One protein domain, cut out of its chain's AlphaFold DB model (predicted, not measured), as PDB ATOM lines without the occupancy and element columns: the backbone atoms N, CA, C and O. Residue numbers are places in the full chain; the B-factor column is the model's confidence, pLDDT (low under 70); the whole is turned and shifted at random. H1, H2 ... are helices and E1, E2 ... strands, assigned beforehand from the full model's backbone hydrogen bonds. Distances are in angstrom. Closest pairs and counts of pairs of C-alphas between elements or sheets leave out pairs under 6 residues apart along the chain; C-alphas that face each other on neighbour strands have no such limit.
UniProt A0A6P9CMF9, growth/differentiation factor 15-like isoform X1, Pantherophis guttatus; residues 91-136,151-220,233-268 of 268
ATOM      1  N   ALA A  91       4.993  19.362  11.511       87.31
ATOM      2  CA  ALA A  91       5.585  18.029  11.493       87.31
ATOM      3  C   ALA A  91       6.776  18.012  10.532       87.31
ATOM      4  O   ALA A  91       6.609  18.178   9.326       87.31
ATOM      5  N   LEU A  92       7.974  17.800  11.070       88.12
ATOM      6  CA  LEU A  92       9.222  17.786  10.317       88.12
ATOM      7  C   LEU A  92       9.806  16.375  10.281       88.12
ATOM      8  O   LEU A  92       9.853  15.677  11.295       88.12
ATOM      9  N   THR A  93      10.305  15.975   9.115       87.56
ATOM     10  CA  THR A  93      11.156  14.790   8.984       87.56
ATOM     11  C   THR A  93      12.604  15.250   9.054       87.56
ATOM     12  O   THR A  93      13.090  15.924   8.146       87.56
ATOM     13  N   LEU A  94      13.292  14.913  10.141       87.00
ATOM     14  CA  LEU A  94      14.692  15.285  10.323       87.00
ATOM     15  C   LEU A  94      15.620  14.303   9.615       87.00
ATOM     16  O   LEU A  94      15.298  13.129   9.438       87.00
ATOM     17  N   ASN A  95      16.813  14.776   9.255       89.75
ATOM     18  CA  ASN A  95      17.880  13.870   8.848       89.75
ATOM     19  C   ASN A  95      18.314  12.977  10.033       89.75
ATOM     20  O   ASN A  95      18.106  13.316  11.202       89.75
ATOM     21  N   GLU A  96      18.959  11.847   9.736       89.50
ATOM     22  CA  GLU A  96      19.366  10.880  10.769       89.50
ATOM     23  C   GLU A  96      20.319  11.473  11.818       89.50
ATOM     24  O   GLU A  96      20.249  11.102  12.984       89.50
ATOM     25  N   SER A  97      21.177  12.428  11.439       91.50
ATOM     26  CA  SER A  97      22.101  13.086  12.375       91.50
ATOM     27  C   SER A  97      21.350  13.897  13.438       91.50
ATOM     28  O   SER A  97      21.624  13.791  14.632       91.50
ATOM     29  N   CYS A  98      20.358  14.676  13.015       90.75
ATOM     30  CA  CYS A  98      19.516  15.485  13.887       90.75
ATOM     31  C   CYS A  98      18.594  14.629  14.748       90.75
ATOM     32  O   CYS A  98      18.451  14.886  15.944       90.75
ATOM     33  N   ARG A  99      18.026  13.570  14.163       90.38
ATOM     34  CA  ARG A  99      17.236  12.592  14.910       90.38
ATOM     35  C   ARG A  99      18.074  11.936  16.006       90.38
ATOM     36  O   ARG A  99      17.646  11.905  17.156       90.38
ATOM     37  N   GLU A 100      19.290  11.493  15.688       91.31
ATOM     38  CA  GLU A 100      20.197  10.896  16.670       91.31
ATOM     39  C   GLU A 100      20.558  11.885  17.786       91.31
ATOM     40  O   GLU A 100      20.585  11.497  18.949       91.31
ATOM     41  N   GLN A 101      20.756  13.171  17.484       91.19
ATOM     42  CA  GLN A 101      21.007  14.184  18.517       91.19
ATOM     43  C   GLN A 101      19.836  14.340  19.498       91.19
ATOM     44  O   GLN A 101      20.059  14.394  20.711       91.19
ATOM     45  N   ILE A 102      18.593  14.350  19.004       91.25
ATOM     46  CA  ILE A 102      17.396  14.362  19.862       91.25
ATOM     47  C   ILE A 102      17.341  13.091  20.715       91.25
ATOM     48  O   ILE A 102      17.096  13.166  21.919       91.25
ATOM     49  N   LEU A 103      17.618  11.925  20.124       92.56
ATOM     50  CA  LEU A 103      17.630  10.655  20.850       92.56
ATOM     51  C   LEU A 103      18.729  10.607  21.918       92.56
ATOM     52  O   LEU A 103      18.491  10.118  23.017       92.56
ATOM     53  N   GLN A 104      19.922  11.139  21.647       92.44
ATOM     54  CA  GLN A 104      20.995  11.240  22.640       92.44
ATOM     55  C   GLN A 104      20.592  12.133  23.814       92.44
ATOM     56  O   GLN A 104      20.769  11.740  24.967       92.44
ATOM     57  N   ARG A 105      19.957  13.280  23.547       92.31
ATOM     58  CA  ARG A 105      19.390  14.134  24.603       92.31
ATOM     59  C   ARG A 105      18.334  13.405  25.421       92.31
ATOM     60  O   ARG A 105      18.407  13.424  26.650       92.31
ATOM     61  N   ALA A 106      17.409  12.713  24.757       93.19
ATOM     62  CA  ALA A 106      16.403  11.899  25.426       93.19
ATOM     63  C   ALA A 106      17.060  10.856  26.341       93.19
ATOM     64  O   ALA A 106      16.714  10.792  27.516       93.19
ATOM     65  N   ARG A 107      18.068  10.107  25.866       93.00
ATOM     66  CA  ARG A 107      18.829   9.146  26.692       93.00
ATOM     67  C   ARG A 107      19.424   9.817  27.929       93.00
ATOM     68  O   ARG A 107      19.224   9.327  29.036       93.00
ATOM     69  N   THR A 108      20.123  10.941  27.760       91.50
ATOM     70  CA  THR A 108      20.765  11.656  28.874       91.50
ATOM     71  C   THR A 108      19.749  12.130  29.910       91.50
ATOM     72  O   THR A 108      19.887  11.814  31.091       91.50
ATOM     73  N   VAL A 109      18.710  12.847  29.478       92.19
ATOM     74  CA  VAL A 109      17.684  13.391  30.378       92.19
ATOM     75  C   VAL A 109      16.926  12.265  31.074       92.19
ATOM     76  O   VAL A 109      16.680  12.331  32.278       92.19
ATOM     77  N   MET A 110      16.576  11.205  30.349       93.81
ATOM     78  CA  MET A 110      15.836  10.086  30.921       93.81
ATOM     79  C   MET A 110      16.663   9.303  31.939       93.81
ATOM     80  O   MET A 110      16.126   8.973  32.993       93.81
ATOM     81  N   CYS A 111      17.958   9.071  31.701       91.81
ATOM     82  CA  CYS A 111      18.828   8.465  32.713       91.81
ATOM     83  C   CYS A 111      18.888   9.310  33.992       91.81
ATOM     84  O   CYS A 111      18.756   8.764  35.085       91.81
ATOM     85  N   GLN A 112      18.989  10.638  33.872       91.81
ATOM     86  CA  GLN A 112      18.958  11.537  35.033       91.81
ATOM     87  C   GLN A 112      17.631  11.439  35.796       91.81
ATOM     88  O   GLN A 112      17.619  11.327  37.022       91.81
ATOM     89  N   LEU A 113      16.501  11.444  35.084       93.62
ATOM     90  CA  LEU A 113      15.172  11.347  35.695       93.62
ATOM     91  C   LEU A 113      14.924   9.989  36.363       93.62
ATOM     92  O   LEU A 113      14.274   9.937  37.409       93.62
ATOM     93  N   LEU A 114      15.459   8.915  35.782       93.12
ATOM     94  CA  LEU A 114      15.440   7.563  36.343       93.12
ATOM     95  C   LEU A 114      16.514   7.353  37.421       93.12
ATOM     96  O   LEU A 114      16.509   6.317  38.074       93.12
ATOM     97  N   ARG A 115      17.384   8.345  37.661       92.56
ATOM     98  CA  ARG A 115      18.496   8.286  38.624       92.56
ATOM     99  C   ARG A 115      19.427   7.097  38.356       92.56
ATOM    100  O   ARG A 115      19.777   6.354  39.267       92.56
ATOM    101  N   LEU A 116      19.788   6.921  37.087       89.31
ATOM    102  CA  LEU A 116      20.689   5.877  36.612       89.31
ATOM    103  C   LEU A 116      21.997   6.498  36.116       89.31
ATOM    104  O   LEU A 116      21.975   7.372  35.248       89.31
ATOM    105  N   ASP A 117      23.129   5.994  36.607       84.56
ATOM    106  CA  ASP A 117      24.461   6.386  36.121       84.56
ATOM    107  C   ASP A 117      24.789   5.762  34.758       84.56
ATOM    108  O   ASP A 117      25.579   6.288  33.975       84.56
ATOM    109  N   HIS A 118      24.207   4.602  34.470       84.38
ATOM    110  CA  HIS A 118      24.281   3.934  33.179       84.38
ATOM    111  C   HIS A 118      23.120   2.945  33.025       84.38
ATOM    112  O   HIS A 118      22.517   2.541  34.023       84.38
ATOM    113  N   PRO A 119      22.827   2.495  31.790       85.94
ATOM    114  CA  PRO A 119      21.953   1.350  31.583       85.94
ATOM    115  C   PRO A 119      22.444   0.139  32.403       85.94
ATOM    116  O   PRO A 119      23.647  -0.148  32.386       85.94
ATOM    117  N   PRO A 120      21.559  -0.559  33.130       88.44
ATOM    118  CA  PRO A 120      21.933  -1.688  33.970       88.44
ATOM    119  C   PRO A 120      22.462  -2.855  33.128       88.44
ATOM    120  O   PRO A 120      21.953  -3.157  32.044       88.44
ATOM    121  N   ARG A 121      23.501  -3.525  33.628       89.50
ATOM    122  CA  ARG A 121      24.140  -4.658  32.950       89.50
ATOM    123  C   ARG A 121      23.459  -5.964  33.340       89.50
ATOM    124  O   ARG A 121      23.831  -6.602  34.318       89.50
ATOM    125  N   LEU A 122      22.467  -6.371  32.556       89.06
ATOM    126  CA  LEU A 122      21.721  -7.608  32.798       89.06
ATOM    127  C   LEU A 122      22.249  -8.759  31.940       89.06
ATOM    128  O   LEU A 122      22.688  -8.567  30.804       89.06
ATOM    129  N   THR A 123      22.178  -9.977  32.477       87.81
ATOM    130  CA  THR A 123      22.435 -11.187  31.688       87.81
ATOM    131  C   THR A 123      21.231 -11.502  30.801       87.81
ATOM    132  O   THR A 123      20.082 -11.274  31.186       87.81
ATOM    133  N   ALA A 124      21.475 -12.086  29.624       85.81
ATOM    134  CA  ALA A 124      20.407 -12.442  28.686       85.81
ATOM    135  C   ALA A 124      19.360 -13.388  29.307       85.81
ATOM    136  O   ALA A 124      18.169 -13.245  29.042       85.81
ATOM    137  N   SER A 125      19.798 -14.313  30.170       85.62
ATOM    138  CA  SER A 125      18.919 -15.259  30.873       85.62
ATOM    139  C   SER A 125      17.914 -14.541  31.781       85.62
ATOM    140  O   SER A 125      16.710 -14.784  31.701       85.62
ATOM    141  N   MET A 126      18.394 -13.588  32.586       84.25
ATOM    142  CA  MET A 126      17.559 -12.843  33.527       84.25
ATOM    143  C   MET A 126      16.532 -11.967  32.807       84.25
ATOM    144  O   MET A 126      15.347 -11.993  33.138       84.25
ATOM    145  N   THR A 127      16.967 -11.247  31.768       83.81
ATOM    146  CA  THR A 127      16.070 -10.445  30.927       83.81
ATOM    147  C   THR A 127      14.981 -11.304  30.288       83.81
ATOM    148  O   THR A 127      13.815 -10.909  30.278       83.81
ATOM    149  N   HIS A 128      15.340 -12.481  29.765       85.38
ATOM    150  CA  HIS A 128      14.390 -13.374  29.109       85.38
ATOM    151  C   HIS A 128      13.314 -13.869  30.081       85.38
ATOM    152  O   HIS A 128      12.126 -13.746  29.793       85.38
ATOM    153  N   GLN A 129      13.718 -14.349  31.260       84.62
ATOM    154  CA  GLN A 129      12.793 -14.863  32.271       84.62
ATOM    155  C   GLN A 129      11.778 -13.805  32.720       84.62
ATOM    156  O   GLN A 129      10.573 -14.063  32.726       84.62
ATOM    157  N   VAL A 130      12.249 -12.600  33.053       84.19
ATOM    158  CA  VAL A 130      11.367 -11.515  33.502       84.19
ATOM    159  C   VAL A 130      10.434 -11.080  32.380       84.19
ATOM    160  O   VAL A 130       9.247 -10.863  32.616       84.19
ATOM    161  N   ARG A 131      10.935 -10.962  31.147       82.25
ATOM    162  CA  ARG A 131      10.115 -10.543  30.008       82.25
ATOM    163  C   ARG A 131       9.033 -11.570  29.681       82.25
ATOM    164  O   ARG A 131       7.911 -11.176  29.382       82.25
ATOM    165  N   GLU A 132       9.330 -12.863  29.769       84.31
ATOM    166  CA  GLU A 132       8.314 -13.907  29.618       84.31
ATOM    167  C   GLU A 132       7.248 -13.834  30.711       84.31
ATOM    168  O   GLU A 132       6.058 -13.944  30.414       84.31
ATOM    169  N   GLN A 133       7.656 -13.638  31.967       83.69
ATOM    170  CA  GLN A 133       6.724 -13.466  33.083       83.69
ATOM    171  C   GLN A 133       5.853 -12.221  32.882       83.69
ATOM    172  O   GLN A 133       4.630 -12.303  32.961       83.69
ATOM    173  N   TRP A 134       6.461 -11.094  32.511       81.31
ATOM    174  CA  TRP A 134       5.755  -9.853  32.206       81.31
ATOM    175  C   TRP A 134       4.786 -10.008  31.031       81.31
ATOM    176  O   TRP A 134       3.660  -9.533  31.102       81.31
ATOM    177  N   ALA A 135       5.164 -10.720  29.969       81.44
ATOM    178  CA  ALA A 135       4.282 -10.978  28.832       81.44
ATOM    179  C   ALA A 135       3.110 -11.913  29.185       81.44
ATOM    180  O   ALA A 135       2.038 -11.811  28.584       81.44
ATOM    181  N   LYS A 136       3.296 -12.827  30.146       81.81
ATOM    182  CA  LYS A 136       2.229 -13.701  30.663       81.81
ATOM    183  C   LYS A 136       1.227 -12.919  31.514       81.81
ATOM    184  O   LYS A 136       0.025 -13.115  31.346       81.81
ATOM    185  N   LEU A 151      -0.507  13.058  20.464       64.38
ATOM    186  CA  LEU A 151      -0.009  13.632  19.236       64.38
ATOM    187  C   LEU A 151       0.297  12.416  18.357       64.38
ATOM    188  O   LEU A 151       1.083  11.552  18.752       64.38
ATOM    189  N   ASN A 152      -0.391  12.299  17.221       66.06
ATOM    190  CA  ASN A 152      -0.202  11.212  16.262       66.06
ATOM    191  C   ASN A 152       1.144  11.406  15.543       66.06
ATOM    192  O   ASN A 152       1.194  11.716  14.359       66.06
ATOM    193  N   ILE A 153       2.234  11.293  16.302       74.56
ATOM    194  CA  ILE A 153       3.612  11.438  15.846       74.56
ATOM    195  C   ILE A 153       4.144  10.043  15.557       74.56
ATOM    196  O   ILE A 153       4.147   9.163  16.428       74.56
ATOM    197  N   THR A 154       4.617   9.843  14.335       78.94
ATOM    198  CA  THR A 154       5.356   8.635  13.967       78.94
ATOM    199  C   THR A 154       6.797   8.740  14.488       78.94
ATOM    200  O   THR A 154       7.316   9.836  14.665       78.94
ATOM    201  N   SER A 155       7.490   7.625  14.744       75.38
ATOM    202  CA  SER A 155       8.873   7.640  15.271       75.38
ATOM    203  C   SER A 155       9.893   8.371  14.381       75.38
ATOM    204  O   SER A 155      10.967   8.739  14.851       75.38
ATOM    205  N   ASN A 156       9.572   8.609  13.110       82.00
ATOM    206  CA  ASN A 156      10.398   9.355  12.156       82.00
ATOM    207  C   ASN A 156      10.041  10.850  12.050       82.00
ATOM    208  O   ASN A 156      10.711  11.577  11.321       82.00
ATOM    209  N   GLN A 157       8.994  11.302  12.740       86.19
ATOM    210  CA  GLN A 157       8.534  12.685  12.707       86.19
ATOM    211  C   GLN A 157       8.883  13.392  14.010       86.19
ATOM    212  O   GLN A 157       8.706  12.844  15.098       86.19
ATOM    213  N   THR A 158       9.310  14.642  13.889       89.12
ATOM    214  CA  THR A 158       9.484  15.569  15.001       89.12
ATOM    215  C   THR A 158       8.434  16.661  14.874       89.12
ATOM    216  O   THR A 158       8.345  17.321  13.842       89.12
ATOM    217  N   LEU A 159       7.628  16.862  15.913       90.12
ATOM    218  CA  LEU A 159       6.728  18.006  15.972       90.12
ATOM    219  C   LEU A 159       7.456  19.206  16.550       90.12
ATOM    220  O   LEU A 159       8.047  19.130  17.630       90.12
ATOM    221  N   VAL A 160       7.343  20.322  15.849       89.50
ATOM    222  CA  VAL A 160       7.863  21.609  16.279       89.50
ATOM    223  C   VAL A 160       6.706  22.590  16.403       89.50
ATOM    224  O   VAL A 160       5.800  22.607  15.578       89.50
ATOM    225  N   SER A 161       6.700  23.391  17.461       86.88
ATOM    226  CA  SER A 161       5.748  24.491  17.618       86.88
ATOM    227  C   SER A 161       6.448  25.666  18.271       86.88
ATOM    228  O   SER A 161       7.187  25.487  19.240       86.88
ATOM    229  N   GLN A 162       6.214  26.870  17.761       82.00
ATOM    230  CA  GLN A 162       6.791  28.093  18.298       82.00
ATOM    231  C   GLN A 162       5.674  29.032  18.755       82.00
ATOM    232  O   GLN A 162       4.766  29.358  17.995       82.00
ATOM    233  N   ARG A 163       5.726  29.485  20.011       77.12
ATOM    234  CA  ARG A 163       4.757  30.450  20.553       77.12
ATOM    235  C   ARG A 163       5.460  31.477  21.425       77.12
ATOM    236  O   ARG A 163       6.057  31.123  22.436       77.12
ATOM    237  N   GLY A 164       5.362  32.756  21.058       70.94
ATOM    238  CA  GLY A 164       5.904  33.865  21.856       70.94
ATOM    239  C   GLY A 164       7.385  33.696  22.216       70.94
ATOM    240  O   GLY A 164       7.753  33.897  23.372       70.94
ATOM    241  N   GLY A 165       8.202  33.234  21.261       73.00
ATOM    242  CA  GLY A 165       9.638  32.983  21.444       73.00
ATOM    243  C   GLY A 165      10.013  31.671  22.155       73.00
ATOM    244  O   GLY A 165      11.200  31.382  22.279       73.00
ATOM    245  N   CYS A 166       9.036  30.875  22.599       81.38
ATOM    246  CA  CYS A 166       9.243  29.547  23.178       81.38
ATOM    247  C   CYS A 166       9.080  28.487  22.088       81.38
ATOM    248  O   CYS A 166       8.035  28.406  21.438       81.38
ATOM    249  N   LEU A 167      10.132  27.701  21.891       86.38
ATOM    250  CA  LEU A 167      10.222  26.609  20.939       86.38
ATOM    251  C   LEU A 167       9.949  25.289  21.662       86.38
ATOM    252  O   LEU A 167      10.656  24.919  22.597       86.38
ATOM    253  N   GLN A 168       8.931  24.570  21.209       89.94
ATOM    254  CA  GLN A 168       8.648  23.207  21.618       89.94
ATOM    255  C   GLN A 168       9.115  22.241  20.536       89.94
ATOM    256  O   GLN A 168       8.678  22.345  19.395       89.94
ATOM    257  N   ILE A 169       9.918  21.255  20.925       90.69
ATOM    258  CA  ILE A 169      10.331  20.134  20.075       90.69
ATOM    259  C   ILE A 169       9.795  18.867  20.727       90.69
ATOM    260  O   ILE A 169      10.023  18.650  21.912       90.69
ATOM    261  N   SER A 170       9.037  18.049  20.001       92.75
ATOM    262  CA  SER A 170       8.446  16.810  20.514       92.75
ATOM    263  C   SER A 170       8.713  15.649  19.567       92.75
ATOM    264  O   SER A 170       8.425  15.730  18.376       92.75
ATOM    265  N   GLN A 171       9.245  14.558  20.108       92.31
ATOM    266  CA  GLN A 171       9.628  13.364  19.363       92.31
ATOM    267  C   GLN A 171       9.043  12.128  20.041       92.31
ATOM    268  O   GLN A 171       9.153  11.978  21.259       92.31
ATOM    269  N   ARG A 172       8.459  11.212  19.262       93.62
ATOM    270  CA  ARG A 172       8.124   9.881  19.778       93.62
ATOM    271  C   ARG A 172       9.398   9.049  19.864       93.62
ATOM    272  O   ARG A 172      10.103   8.905  18.869       93.62
ATOM    273  N   VAL A 173       9.659   8.507  21.046       93.25
ATOM    274  CA  VAL A 173      10.835   7.704  21.382       93.25
ATOM    275  C   VAL A 173      10.374   6.304  21.764       93.25
ATOM    276  O   VAL A 173       9.512   6.140  22.629       93.25
ATOM    277  N   THR A 174      10.932   5.288  21.120       93.81
ATOM    278  CA  THR A 174      10.716   3.880  21.470       93.81
ATOM    279  C   THR A 174      11.858   3.350  22.335       93.81
ATOM    280  O   THR A 174      12.950   3.921  22.372       93.81
ATOM    281  N   LEU A 175      11.636   2.232  23.032       93.00
ATOM    282  CA  LEU A 175      12.726   1.571  23.762       93.00
ATOM    283  C   LEU A 175      13.852   1.096  22.834       93.00
ATOM    284  O   LEU A 175      15.005   1.057  23.260       93.00
ATOM    285  N   ASP A 176      13.539   0.768  21.579       92.50
ATOM    286  CA  ASP A 176      14.540   0.390  20.580       92.50
ATOM    287  C   ASP A 176      15.403   1.577  20.163       92.50
ATOM    288  O   ASP A 176      16.624   1.436  20.103       92.50
ATOM    289  N   ASP A 177      14.802   2.761  19.990       92.50
ATOM    290  CA  ASP A 177      15.551   3.993  19.724       92.50
ATOM    291  C   ASP A 177      16.583   4.254  20.827       92.50
ATOM    292  O   ASP A 177      17.686   4.713  20.552       92.50
ATOM    293  N   LEU A 178      16.268   3.929  22.085       92.62
ATOM    294  CA  LEU A 178      17.176   4.135  23.214       92.62
ATOM    295  C   LEU A 178      18.166   2.982  23.438       92.62
ATOM    296  O   LEU A 178      19.178   3.188  24.109       92.62
ATOM    297  N   GLY A 179      17.902   1.795  22.886       91.81
ATOM    298  CA  GLY A 179      18.625   0.563  23.218       91.81
ATOM    299  C   GLY A 179      18.300   0.039  24.623       91.81
ATOM    300  O   GLY A 179      19.176  -0.478  25.319       91.81
ATOM    301  N   TRP A 180      17.067   0.254  25.094       93.31
ATOM    302  CA  TRP A 180      16.627  -0.026  26.469       93.31
ATOM    303  C   TRP A 180      15.680  -1.221  26.593       93.31
ATOM    304  O   TRP A 180      15.239  -1.565  27.691       93.31
ATOM    305  N   GLN A 181      15.406  -1.911  25.488       89.19
ATOM    306  CA  GLN A 181      14.504  -3.060  25.439       89.19
ATOM    307  C   GLN A 181      14.931  -4.208  26.372       89.19
ATOM    308  O   GLN A 181      14.094  -4.989  26.819       89.19
ATOM    309  N   ASN A 182      16.217  -4.315  26.706       89.81
ATOM    310  CA  ASN A 182      16.718  -5.420  27.527       89.81
ATOM    311  C   ASN A 182      16.474  -5.248  29.031       89.81
ATOM    312  O   ASN A 182      16.672  -6.199  29.785       89.81
ATOM    313  N   TRP A 183      16.083  -4.059  29.482       91.88
ATOM    314  CA  TRP A 183      15.969  -3.775  30.913       91.88
ATOM    315  C   TRP A 183      14.764  -2.905  31.283       91.88
ATOM    316  O   TRP A 183      14.326  -2.967  32.426       91.88
ATOM    317  N   VAL A 184      14.169  -2.162  30.345       93.38
ATOM    318  CA  VAL A 184      12.882  -1.479  30.555       93.38
ATOM    319  C   VAL A 184      11.740  -2.357  30.047       93.38
ATOM    320  O   VAL A 184      11.791  -2.880  28.934       93.38
ATOM    321  N   LEU A 185      10.699  -2.509  30.867       91.50
ATOM    322  CA  LEU A 185       9.500  -3.296  30.560       91.50
ATOM    323  C   LEU A 185       8.320  -2.421  30.127       91.50
ATOM    324  O   LEU A 185       7.526  -2.837  29.288       91.50
ATOM    325  N   SER A 186       8.189  -1.224  30.702       92.88
ATOM    326  CA  SER A 186       7.116  -0.279  30.382       92.88
ATOM    327  C   SER A 186       7.554   1.165  30.664       92.88
ATOM    328  O   SER A 186       8.256   1.374  31.655       92.88
ATOM    329  N   PRO A 187       7.117   2.159  29.865       94.25
ATOM    330  CA  PRO A 187       6.340   2.008  28.630       94.25
ATOM    331  C   PRO A 187       7.213   1.533  27.456       94.25
ATOM    332  O   PRO A 187       8.434   1.649  27.494       94.25
ATOM    333  N   THR A 188       6.592   1.019  26.390       91.50
ATOM    334  CA  THR A 188       7.293   0.599  25.155       91.50
ATOM    335  C   THR A 188       7.686   1.784  24.263       91.50
ATOM    336  O   THR A 188       8.625   1.701  23.467       91.50
ATOM    337  N   SER A 189       6.980   2.907  24.409       93.31
ATOM    338  CA  SER A 189       7.303   4.186  23.785       93.31
ATOM    339  C   SER A 189       6.749   5.346  24.607       93.31
ATOM    340  O   SER A 189       5.813   5.171  25.384       93.31
ATOM    341  N   PHE A 190       7.320   6.533  24.439       93.81
ATOM    342  CA  PHE A 190       6.848   7.763  25.068       93.81
ATOM    343  C   PHE A 190       7.192   8.978  24.204       93.81
ATOM    344  O   PHE A 190       8.041   8.904  23.316       93.81
ATOM    345  N   THR A 191       6.541  10.110  24.462       94.00
ATOM    346  CA  THR A 191       6.883  11.377  23.808       94.00
ATOM    347  C   THR A 191       7.903  12.123  24.653       94.00
ATOM    348  O   THR A 191       7.662  12.415  25.824       94.00
ATOM    349  N   PHE A 192       9.049  12.427  24.054       94.44
ATOM    350  CA  PHE A 192      10.066  13.288  24.632       94.44
ATOM    351  C   PHE A 192       9.872  14.710  24.106       94.44
ATOM    352  O   PHE A 192       9.913  14.931  22.895       94.44
ATOM    353  N   THR A 193       9.657  15.662  25.014       93.31
ATOM    354  CA  THR A 193       9.459  17.075  24.679       93.31
ATOM    355  C   THR A 193      10.538  17.938  25.321       93.31
ATOM    356  O   THR A 193      10.729  17.899  26.538       93.31
ATOM    357  N   GLU A 194      11.201  18.763  24.514       90.75
ATOM    358  CA  GLU A 194      12.083  19.831  24.980       90.75
ATOM    359  C   GLU A 194      11.438  21.199  24.754       90.75
ATOM    360  O   GLU A 194      10.802  21.452  23.729       90.75
ATOM    361  N   CYS A 195      11.632  22.078  25.735       88.12
ATOM    362  CA  CYS A 195      11.216  23.472  25.690       88.12
ATOM    363  C   CYS A 195      12.469  24.340  25.663       88.12
ATOM    364  O   CYS A 195      13.247  24.319  26.619       88.12
ATOM    365  N   LEU A 196      12.665  25.076  24.575       84.75
ATOM    366  CA  LEU A 196      13.824  25.929  24.337       84.75
ATOM    367  C   LEU A 196      13.382  27.377  24.101       84.75
ATOM    368  O   LEU A 196      12.260  27.639  23.674       84.75
ATOM    369  N   GLY A 197      14.289  28.321  24.331       72.62
ATOM    370  CA  GLY A 197      14.069  29.736  24.031       72.62
ATOM    371  C   GLY A 197      13.459  30.558  25.173       72.62
ATOM    372  O   GLY A 197      13.321  30.095  26.306       72.62
ATOM    373  N   CYS A 198      13.099  31.795  24.817       64.12
ATOM    374  CA  CYS A 198      12.779  32.955  25.659       64.12
ATOM    375  C   CYS A 198      13.949  33.608  26.425       64.12
ATOM    376  O   CYS A 198      14.741  32.956  27.098       64.12
ATOM    377  N   HIS A 199      13.972  34.945  26.410       57.44
ATOM    378  CA  HIS A 199      14.841  35.763  27.254       57.44
ATOM    379  C   HIS A 199      14.253  35.869  28.675       57.44
ATOM    380  O   HIS A 199      13.255  36.554  28.908       57.44
ATOM    381  N   CYS A 200      14.866  35.182  29.640       60.47
ATOM    382  CA  CYS A 200      14.487  35.242  31.051       60.47
ATOM    383  C   CYS A 200      15.349  36.266  31.803       60.47
ATOM    384  O   CYS A 200      16.482  35.965  32.149       60.47
ATOM    385  N   HIS A 201      14.802  37.423  32.193       55.38
ATOM    386  CA  HIS A 201      15.560  38.451  32.941       55.38
ATOM    387  C   HIS A 201      16.137  37.952  34.293       55.38
ATOM    388  O   HIS A 201      17.032  38.573  34.864       55.38
ATOM    389  N   ARG A 202      15.638  36.839  34.855       51.44
ATOM    390  CA  ARG A 202      16.197  36.262  36.097       51.44
ATOM    391  C   ARG A 202      17.502  35.494  35.896       51.44
ATOM    392  O   ARG A 202      18.195  35.262  36.879       51.44
ATOM    393  N   ILE A 203      17.840  35.126  34.665       49.41
ATOM    394  CA  ILE A 203      19.096  34.463  34.338       49.41
ATOM    395  C   ILE A 203      19.890  35.492  33.529       49.41
ATOM    396  O   ILE A 203      19.530  35.806  32.403       49.41
ATOM    397  N   LYS A 204      20.946  36.073  34.116       46.94
ATOM    398  CA  LYS A 204      21.879  36.979  33.403       46.94
ATOM    399  C   LYS A 204      22.601  36.290  32.233       46.94
ATOM    400  O   LYS A 204      23.311  36.944  31.479       46.94
ATOM    401  N   GLU A 205      22.436  34.982  32.120       48.47
ATOM    402  CA  GLU A 205      22.949  34.145  31.056       48.47
ATOM    403  C   GLU A 205      21.918  34.127  29.928       48.47
ATOM    404  O   GLU A 205      20.853  33.510  30.024       48.47
ATOM    405  N   GLU A 206      22.226  34.883  28.880       45.84
ATOM    406  CA  GLU A 206      21.524  34.864  27.608       45.84
ATOM    407  C   GLU A 206      21.413  33.410  27.137       45.84
ATOM    408  O   GLU A 206      22.368  32.827  26.628       45.84
ATOM    409  N   THR A 207      20.263  32.775  27.379       53.25
ATOM    410  CA  THR A 207      20.054  31.377  27.001       53.25
ATOM    411  C   THR A 207      19.759  31.353  25.507       53.25
ATOM    412  O   THR A 207      18.610  31.248  25.075       53.25
ATOM    413  N   GLN A 208      20.807  31.551  24.709       60.00
ATOM    414  CA  GLN A 208      20.749  31.399  23.265       60.00
ATOM    415  C   GLN A 208      20.220  30.000  22.943       60.00
ATOM    416  O   GLN A 208      20.468  29.032  23.674       60.00
ATOM    417  N   LEU A 209      19.451  29.895  21.857       69.31
ATOM    418  CA  LEU A 209      19.014  28.593  21.374       69.31
ATOM    419  C   LEU A 209      20.253  27.714  21.156       69.31
ATOM    420  O   LEU A 209      21.248  28.174  20.591       69.31
ATOM    421  N   PRO A 210      20.226  26.459  21.620       73.75
ATOM    422  CA  PRO A 210      21.393  25.605  21.528       73.75
ATOM    423  C   PRO A 210      21.725  25.333  20.052       73.75
ATOM    424  O   PRO A 210      20.842  25.034  19.254       73.75
ATOM    425  N   LEU A 211      23.010  25.404  19.691       78.50
ATOM    426  CA  LEU A 211      23.489  25.384  18.299       78.50
ATOM    427  C   LEU A 211      22.915  24.235  17.445       78.50
ATOM    428  O   LEU A 211      22.656  24.409  16.257       78.50
ATOM    429  N   TRP A 212      22.680  23.067  18.048       81.25
ATOM    430  CA  TRP A 212      22.114  21.916  17.344       81.25
ATOM    431  C   TRP A 212      20.690  22.158  16.826       81.25
ATOM    432  O   TRP A 212      20.362  21.670  15.750       81.25
ATOM    433  N   SER A 213      19.843  22.912  17.541       81.38
ATOM    434  CA  SER A 213      18.461  23.138  17.098       81.38
ATOM    435  C   SER A 213      18.431  24.018  15.851       81.38
ATOM    436  O   SER A 213      17.619  23.791  14.956       81.38
ATOM    437  N   LEU A 214      19.369  24.968  15.763       81.88
ATOM    438  CA  LEU A 214      19.595  25.792  14.575       81.88
ATOM    439  C   LEU A 214      20.148  24.951  13.418       81.88
ATOM    440  O   LEU A 214      19.601  24.985  12.320       81.88
ATOM    441  N   ALA A 215      21.180  24.139  13.673       84.00
ATOM    442  CA  ALA A 215      21.779  23.260  12.663       84.00
ATOM    443  C   ALA A 215      20.784  22.236  12.085       84.00
ATOM    444  O   ALA A 215      20.932  21.794  10.949       84.00
ATOM    445  N   CYS A 216      19.765  21.873  12.865       86.50
ATOM    446  CA  CYS A 216      18.715  20.944  12.469       86.50
ATOM    447  C   CYS A 216      17.488  21.606  11.834       86.50
ATOM    448  O   CYS A 216      16.519  20.903  11.553       86.50
ATOM    449  N   GLY A 217      17.507  22.926  11.612       83.19
ATOM    450  CA  GLY A 217      16.389  23.643  10.995       83.19
ATOM    451  C   GLY A 217      15.097  23.563  11.812       83.19
ATOM    452  O   GLY A 217      14.013  23.621  11.248       83.19
ATOM    453  N   LEU A 218      15.199  23.405  13.138       81.56
ATOM    454  CA  LEU A 218      14.042  23.279  14.037       81.56
ATOM    455  C   LEU A 218      13.409  24.626  14.380       81.56
ATOM    456  O   LEU A 218      12.550  24.697  15.250       81.56
ATOM    457  N   GLN A 219      13.858  25.698  13.740       73.00
ATOM    458  CA  GLN A 219      13.282  27.016  13.888       73.00
ATOM    459  C   GLN A 219      12.687  27.427  12.550       73.00
ATOM    460  O   GLN A 219      13.386  27.482  11.539       73.00
ATOM    461  N   GLU A 220      11.396  27.729  12.562       56.44
ATOM    462  CA  GLU A 220      10.773  28.440  11.458       56.44
ATOM    463  C   GLU A 220      11.198  29.916  11.553       56.44
ATOM    464  O   GLU A 220      11.196  30.472  12.660       56.44
ATOM    465  N   ARG A 233       8.437  36.876  29.259       66.94
ATOM    466  CA  ARG A 233       7.919  35.518  29.404       66.94
ATOM    467  C   ARG A 233       9.041  34.484  29.376       66.94
ATOM    468  O   ARG A 233       9.803  34.450  28.425       66.94
ATOM    469  N   CYS A 234       9.119  33.620  30.384       75.69
ATOM    470  CA  CYS A 234       9.990  32.447  30.404       75.69
ATOM    471  C   CYS A 234       9.285  31.225  29.805       75.69
ATOM    472  O   CYS A 234       8.164  30.893  30.209       75.69
ATOM    473  N   CYS A 235       9.975  30.516  28.908       82.50
ATOM    474  CA  CYS A 235       9.553  29.220  28.384       82.50
ATOM    475  C   CYS A 235       9.673  28.174  29.501       82.50
ATOM    476  O   CYS A 235      10.760  27.897  30.014       82.50
ATOM    477  N   ARG A 236       8.542  27.629  29.952       85.62
ATOM    478  CA  ARG A 236       8.470  26.633  31.027       85.62
ATOM    479  C   ARG A 236       7.784  25.373  30.494       85.62
ATOM    480  O   ARG A 236       6.725  25.495  29.882       85.62
ATOM    481  N   PRO A 237       8.322  24.171  30.759       89.88
ATOM    482  CA  PRO A 237       7.607  22.936  30.465       89.88
ATOM    483  C   PRO A 237       6.451  22.736  31.453       89.88
ATOM    484  O   PRO A 237       6.650  22.935  32.661       89.88
ATOM    485  N   ARG A 238       5.283  22.256  31.005       90.62
ATOM    486  CA  ARG A 238       4.365  21.543  31.912       90.62
ATOM    487  C   ARG A 238       4.651  20.069  31.813       90.62
ATOM    488  O   ARG A 238       4.831  19.503  30.736       90.62
ATOM    489  N   LYS A 239       4.732  19.455  32.985       93.00
ATOM    490  CA  LYS A 239       5.172  18.079  33.125       93.00
ATOM    491  C   LYS A 239       4.030  17.204  33.605       93.00
ATOM    492  O   LYS A 239       3.325  17.591  34.534       93.00
ATOM    493  N   SER A 240       3.911  16.023  33.014       92.44
ATOM    494  CA  SER A 240       2.964  14.988  33.426       92.44
ATOM    495  C   SER A 240       3.715  13.779  33.980       92.44
ATOM    496  O   SER A 240       4.834  13.503  33.535       92.44
ATOM    497  N   PRO A 241       3.154  13.085  34.984       95.31
ATOM    498  CA  PRO A 241       3.744  11.858  35.501       95.31
ATOM    499  C   PRO A 241       3.677  10.740  34.451       95.31
ATOM    500  O   PRO A 241       2.637  10.533  33.830       95.31
ATOM    501  N   LEU A 242       4.774  10.005  34.290       94.88
ATOM    502  CA  LEU A 242       4.878   8.820  33.448       94.88
ATOM    503  C   LEU A 242       5.581   7.701  34.242       94.88
ATOM    504  O   LEU A 242       6.756   7.861  34.588       94.88
ATOM    505  N   PRO A 243       4.886   6.600  34.583       95.69
ATOM    506  CA  PRO A 243       5.500   5.464  35.261       95.69
ATOM    507  C   PRO A 243       6.418   4.668  34.326       95.69
ATOM    508  O   PRO A 243       6.018   4.300  33.224       95.69
ATOM    509  N   PHE A 244       7.620   4.355  34.806       95.19
ATOM    510  CA  PHE A 244       8.575   3.431  34.204       95.19
ATOM    511  C   PHE A 244       8.718   2.195  35.079       95.19
ATOM    512  O   PHE A 244       8.999   2.307  36.271       95.19
ATOM    513  N   LEU A 245       8.566   1.023  34.472       94.19
ATOM    514  CA  LEU A 245       8.878  -0.261  35.080       94.19
ATOM    515  C   LEU A 245      10.139  -0.813  34.421       94.19
ATOM    516  O   LEU A 245      10.160  -1.024  33.207       94.19
ATOM    517  N   PHE A 246      11.178  -1.054  35.210       93.25
ATOM    518  CA  PHE A 246      12.465  -1.519  34.706       93.25
ATOM    519  C   PHE A 246      13.185  -2.424  35.705       93.25
ATOM    520  O   PHE A 246      12.838  -2.490  36.882       93.25
ATOM    521  N   LEU A 247      14.184  -3.143  35.210       92.56
ATOM    522  CA  LEU A 247      15.035  -4.039  35.975       92.56
ATOM    523  C   LEU A 247      16.305  -3.331  36.433       92.56
ATOM    524  O   LEU A 247      16.936  -2.610  35.662       92.56
ATOM    525  N   LYS A 248      16.700  -3.584  37.678       90.38
ATOM    526  CA  LYS A 248      18.005  -3.206  38.224       90.38
ATOM    527  C   LYS A 248      19.038  -4.307  37.984       90.38
ATOM    528  O   LYS A 248      18.692  -5.424  37.609       90.38
ATOM    529  N   GLU A 249      20.312  -3.992  38.215       89.69
ATOM    530  CA  GLU A 249      21.422  -4.941  38.019       89.69
ATOM    531  C   GLU A 249      21.325  -6.198  38.889       89.69
ATOM    532  O   GLU A 249      21.740  -7.268  38.456       89.69
ATOM    533  N   ASP A 250      20.723  -6.092  40.074       87.31
ATOM    534  CA  ASP A 250      20.455  -7.218  40.977       87.31
ATOM    535  C   ASP A 250      19.275  -8.105  40.525       87.31
ATOM    536  O   ASP A 250      18.942  -9.081  41.192       87.31
ATOM    537  N   GLY A 251      18.630  -7.769  39.403       83.75
ATOM    538  CA  GLY A 251      17.458  -8.465  38.878       83.75
ATOM    539  C   GLY A 251      16.134  -8.050  39.513       83.75
ATOM    540  O   GLY A 251      15.087  -8.567  39.119       83.75
ATOM    541  N   SER A 252      16.144  -7.112  40.462       88.31
ATOM    542  CA  SER A 252      14.918  -6.609  41.074       88.31
ATOM    543  C   SER A 252      14.139  -5.698  40.118       88.31
ATOM    544  O   SER A 252      14.706  -4.964  39.302       88.31
ATOM    545  N   LEU A 253      12.810  -5.739  40.230       90.62
ATOM    546  CA  LEU A 253      11.915  -4.841  39.507       90.62
ATOM    547  C   LEU A 253      11.786  -3.506  40.242       90.62
ATOM    548  O   LEU A 253      11.582  -3.461  41.456       90.62
ATOM    549  N   ASN A 254      11.845  -2.410  39.494       93.00
ATOM    550  CA  ASN A 254      11.638  -1.066  40.000       93.00
ATOM    551  C   ASN A 254      10.543  -0.346  39.212       93.00
ATOM    552  O   ASN A 254      10.595  -0.281  37.985       93.00
ATOM    553  N   LEU A 255       9.570   0.207  39.937       94.69
ATOM    554  CA  LEU A 255       8.549   1.094  39.397       94.69
ATOM    555  C   LEU A 255       8.857   2.527  39.842       94.69
ATOM    556  O   LEU A 255       8.770   2.841  41.029       94.69
ATOM    557  N   GLN A 256       9.179   3.399  38.892       95.12
ATOM    558  CA  GLN A 256       9.505   4.799  39.148       95.12
ATOM    559  C   GLN A 256       8.663   5.714  38.272       95.12
ATOM    560  O   GLN A 256       8.636   5.580  37.055       95.12
ATOM    561  N   THR A 257       8.003   6.696  38.879       95.56
ATOM    562  CA  THR A 257       7.276   7.721  38.123       95.56
ATOM    563  C   THR A 257       8.179   8.920  37.877       95.56
ATOM    564  O   THR A 257       8.630   9.566  38.822       95.56
ATOM    565  N   VAL A 258       8.416   9.241  36.607       95.00
ATOM    566  CA  VAL A 258       9.153  10.443  36.196       95.00
ATOM    567  C   VAL A 258       8.186  11.509  35.695       95.00
ATOM    568  O   VAL A 258       7.057  11.215  35.317       95.00
ATOM    569  N   ARG A 259       8.608  12.774  35.700       95.06
ATOM    570  CA  ARG A 259       7.799  13.891  35.194       95.06
ATOM    571  C   ARG A 259       8.373  14.396  33.875       95.06
ATOM    572  O   ARG A 259       9.372  15.114  33.889       95.06
ATOM    573  N   LEU A 260       7.728  14.043  32.764       94.25
ATOM    574  CA  LEU A 260       8.134  14.465  31.420       94.25
ATOM    575  C   LEU A 260       7.346  15.680  30.970       94.25
ATOM    576  O   LEU A 260       6.158  15.789  31.268       94.25
ATOM    577  N   ALA A 261       8.009  16.587  30.256       92.81
ATOM    578  CA  ALA A 261       7.309  17.668  29.585       92.81
ATOM    579  C   ALA A 261       6.354  17.078  28.536       92.81
ATOM    580  O   ALA A 261       6.730  16.153  27.823       92.81
ATOM    581  N   HIS A 262       5.132  17.599  28.466       90.50
ATOM    582  CA  HIS A 262       4.180  17.285  27.392       90.50
ATOM    583  C   HIS A 262       3.810  18.534  26.590       90.50
ATOM    584  O   HIS A 262       3.356  18.441  25.452       90.50
ATOM    585  N   ASP A 263       4.033  19.712  27.167       89.06
ATOM    586  CA  ASP A 263       3.930  20.975  26.471       89.06
ATOM    587  C   ASP A 263       4.870  22.042  27.049       89.06
ATOM    588  O   ASP A 263       5.428  21.915  28.143       89.06
ATOM    589  N   CYS A 264       5.038  23.109  26.273       87.44
ATOM    590  CA  CYS A 264       5.743  24.316  26.675       87.44
ATOM    591  C   CYS A 264       4.772  25.498  26.746       87.44
ATOM    592  O   CYS A 264       3.872  25.625  25.909       87.44
ATOM    593  N   HIS A 265       4.962  26.386  27.722       81.25
ATOM    594  CA  HIS A 265       4.221  27.642  27.814       81.25
ATOM    595  C   HIS A 265       5.107  28.792  28.279       81.25
ATOM    596  O   HIS A 265       6.014  28.635  29.096       81.25
ATOM    597  N   CYS A 266       4.775  29.982  27.798       75.62
ATOM    598  CA  CYS A 266       5.363  31.240  28.225       75.62
ATOM    599  C   CYS A 266       4.640  31.735  29.488       75.62
ATOM    600  O   CYS A 266       3.441  32.012  29.427       75.62
ATOM    601  N   ARG A 267       5.332  31.850  30.632       65.31
ATOM    602  CA  ARG A 267       4.822  32.612  31.795       65.31
ATOM    603  C   ARG A 267       5.552  33.940  31.927       65.31
ATOM    604  O   ARG A 267       6.770  33.890  31.798       65.31
ATOM    605  N   PRO A 268       4.853  35.054  32.201       60.22
ATOM    606  CA  PRO A 268       5.493  36.313  32.581       60.22
ATOM    607  C   PRO A 268       6.340  36.190  33.857       60.22
ATOM    608  O   PRO A 268       6.191  35.175  34.583       60.22
TER     609      PRO A 268
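What this domain is: This is residues 91 to 136, 151 to 220 and 233 to 268 of the 268 residues of the protein "growth/differentiation factor 15-like isoform X1" of Pantherophis guttatus (UniProt A0A6P9CMF9). One long helix, H1, crosses one face of a twisted four-stranded sheet, and a long twisted hairpin, E6 and E7, runs alongside that sheet's edge strand E5, with the short strand E4 beside E6. H2 lies at one end of the elongated whole and the loop of residues 198 to 210 at the other. The printed part has 152 residues with four named helices and seven named strands, in the order E1 H1 H2 E2 E3 H3 E4 E5 H4 E6 E7, class mixed. Both sheets, E1 - E2 - E3 - E5 and E4 - E6 - E7, are antiparallel. The whole is only just compact, close to loose, with a radius of gyration of the C-alphas of 17.3 A and spans of 51 by 32 by 24 A.

How they stand to each other: E1, residues 91 to 93, is the antiparallel neighbour of E2, residues 157 to 163, with N 92 and O 158 2.8 A apart. E2 forms a hairpin with E3, residues 166 to 174, where N 161 and O 168 are 3.0 A apart. E5, residues 189 to 197, is the other neighbour of E3, with N 169 and O 194 2.9 A apart. H1, residues 96 to 114, is on this strongly twisted sheet in two layers, a helix on one face of a sheet, at a height of 9.0 A; it runs across the strands, at 77 degrees to E2 on the local plane. H3, residues 175 to 178, only just touches H1, with 3 pairs of C-alphas within 8 A, the closest those of Arg 107 and Leu 178 at 6.3 A; H1 touches H3 with residues 103 to 107 alone. E4, residues 184 to 186, is the antiparallel neighbour of E6, residues 234 to 247, with N 185 and O 245 2.8 A apart. E6 forms a hairpin with E7, residues 253 to 267, where N 242 and O 258 are 2.8 A apart. The closest C-alphas of E5 and E7, those of Thr 193 and Ala 261, are 5.4 A apart. H2, residues 124 to 136, only grazes the sheet E4 E6 E7, the closest C-alphas of H2 and E4 being those of Arg 131 and Leu 185 at 7.3 A. H4, residues 211 to 215, is close to H1 but not clearly touching, the C-alphas of Cys 98 and Trp 212 being 7.7 A apart. Every O i to N i+4 pair is within hydrogen-bond range in H1, H2 and H4; H3 is too short for one.

Where its parts are: E1 begins at C-alpha 91, (5.585, 18.029, 11.493). H1 measures 26.1 A from first to last C-alpha, H2 18.3 A, E3 25.8 A and E5 26.4 A. E6 measures 37.3 A and bends by 57 degrees at residue 243; E7 measures 38.9 A, bends by 58 degrees at residue 264 and ends at C-alpha 267, (4.822, 32.612, 31.795).

The domain as a whole: The two C-alphas farthest apart, those of Lys 136 and Lys 204, are 54.4 A apart. Residues 137 to 150 and 221 to 232 are not printed; the gaps between C-alphas are 29.7 A and 19.5 A. The link from E5 to H4 is long. Mean pLDDT of the printed part is 84.6, and residues 151 to 152, 198 to 209, 220, 233 and 267 to 268 are under 70.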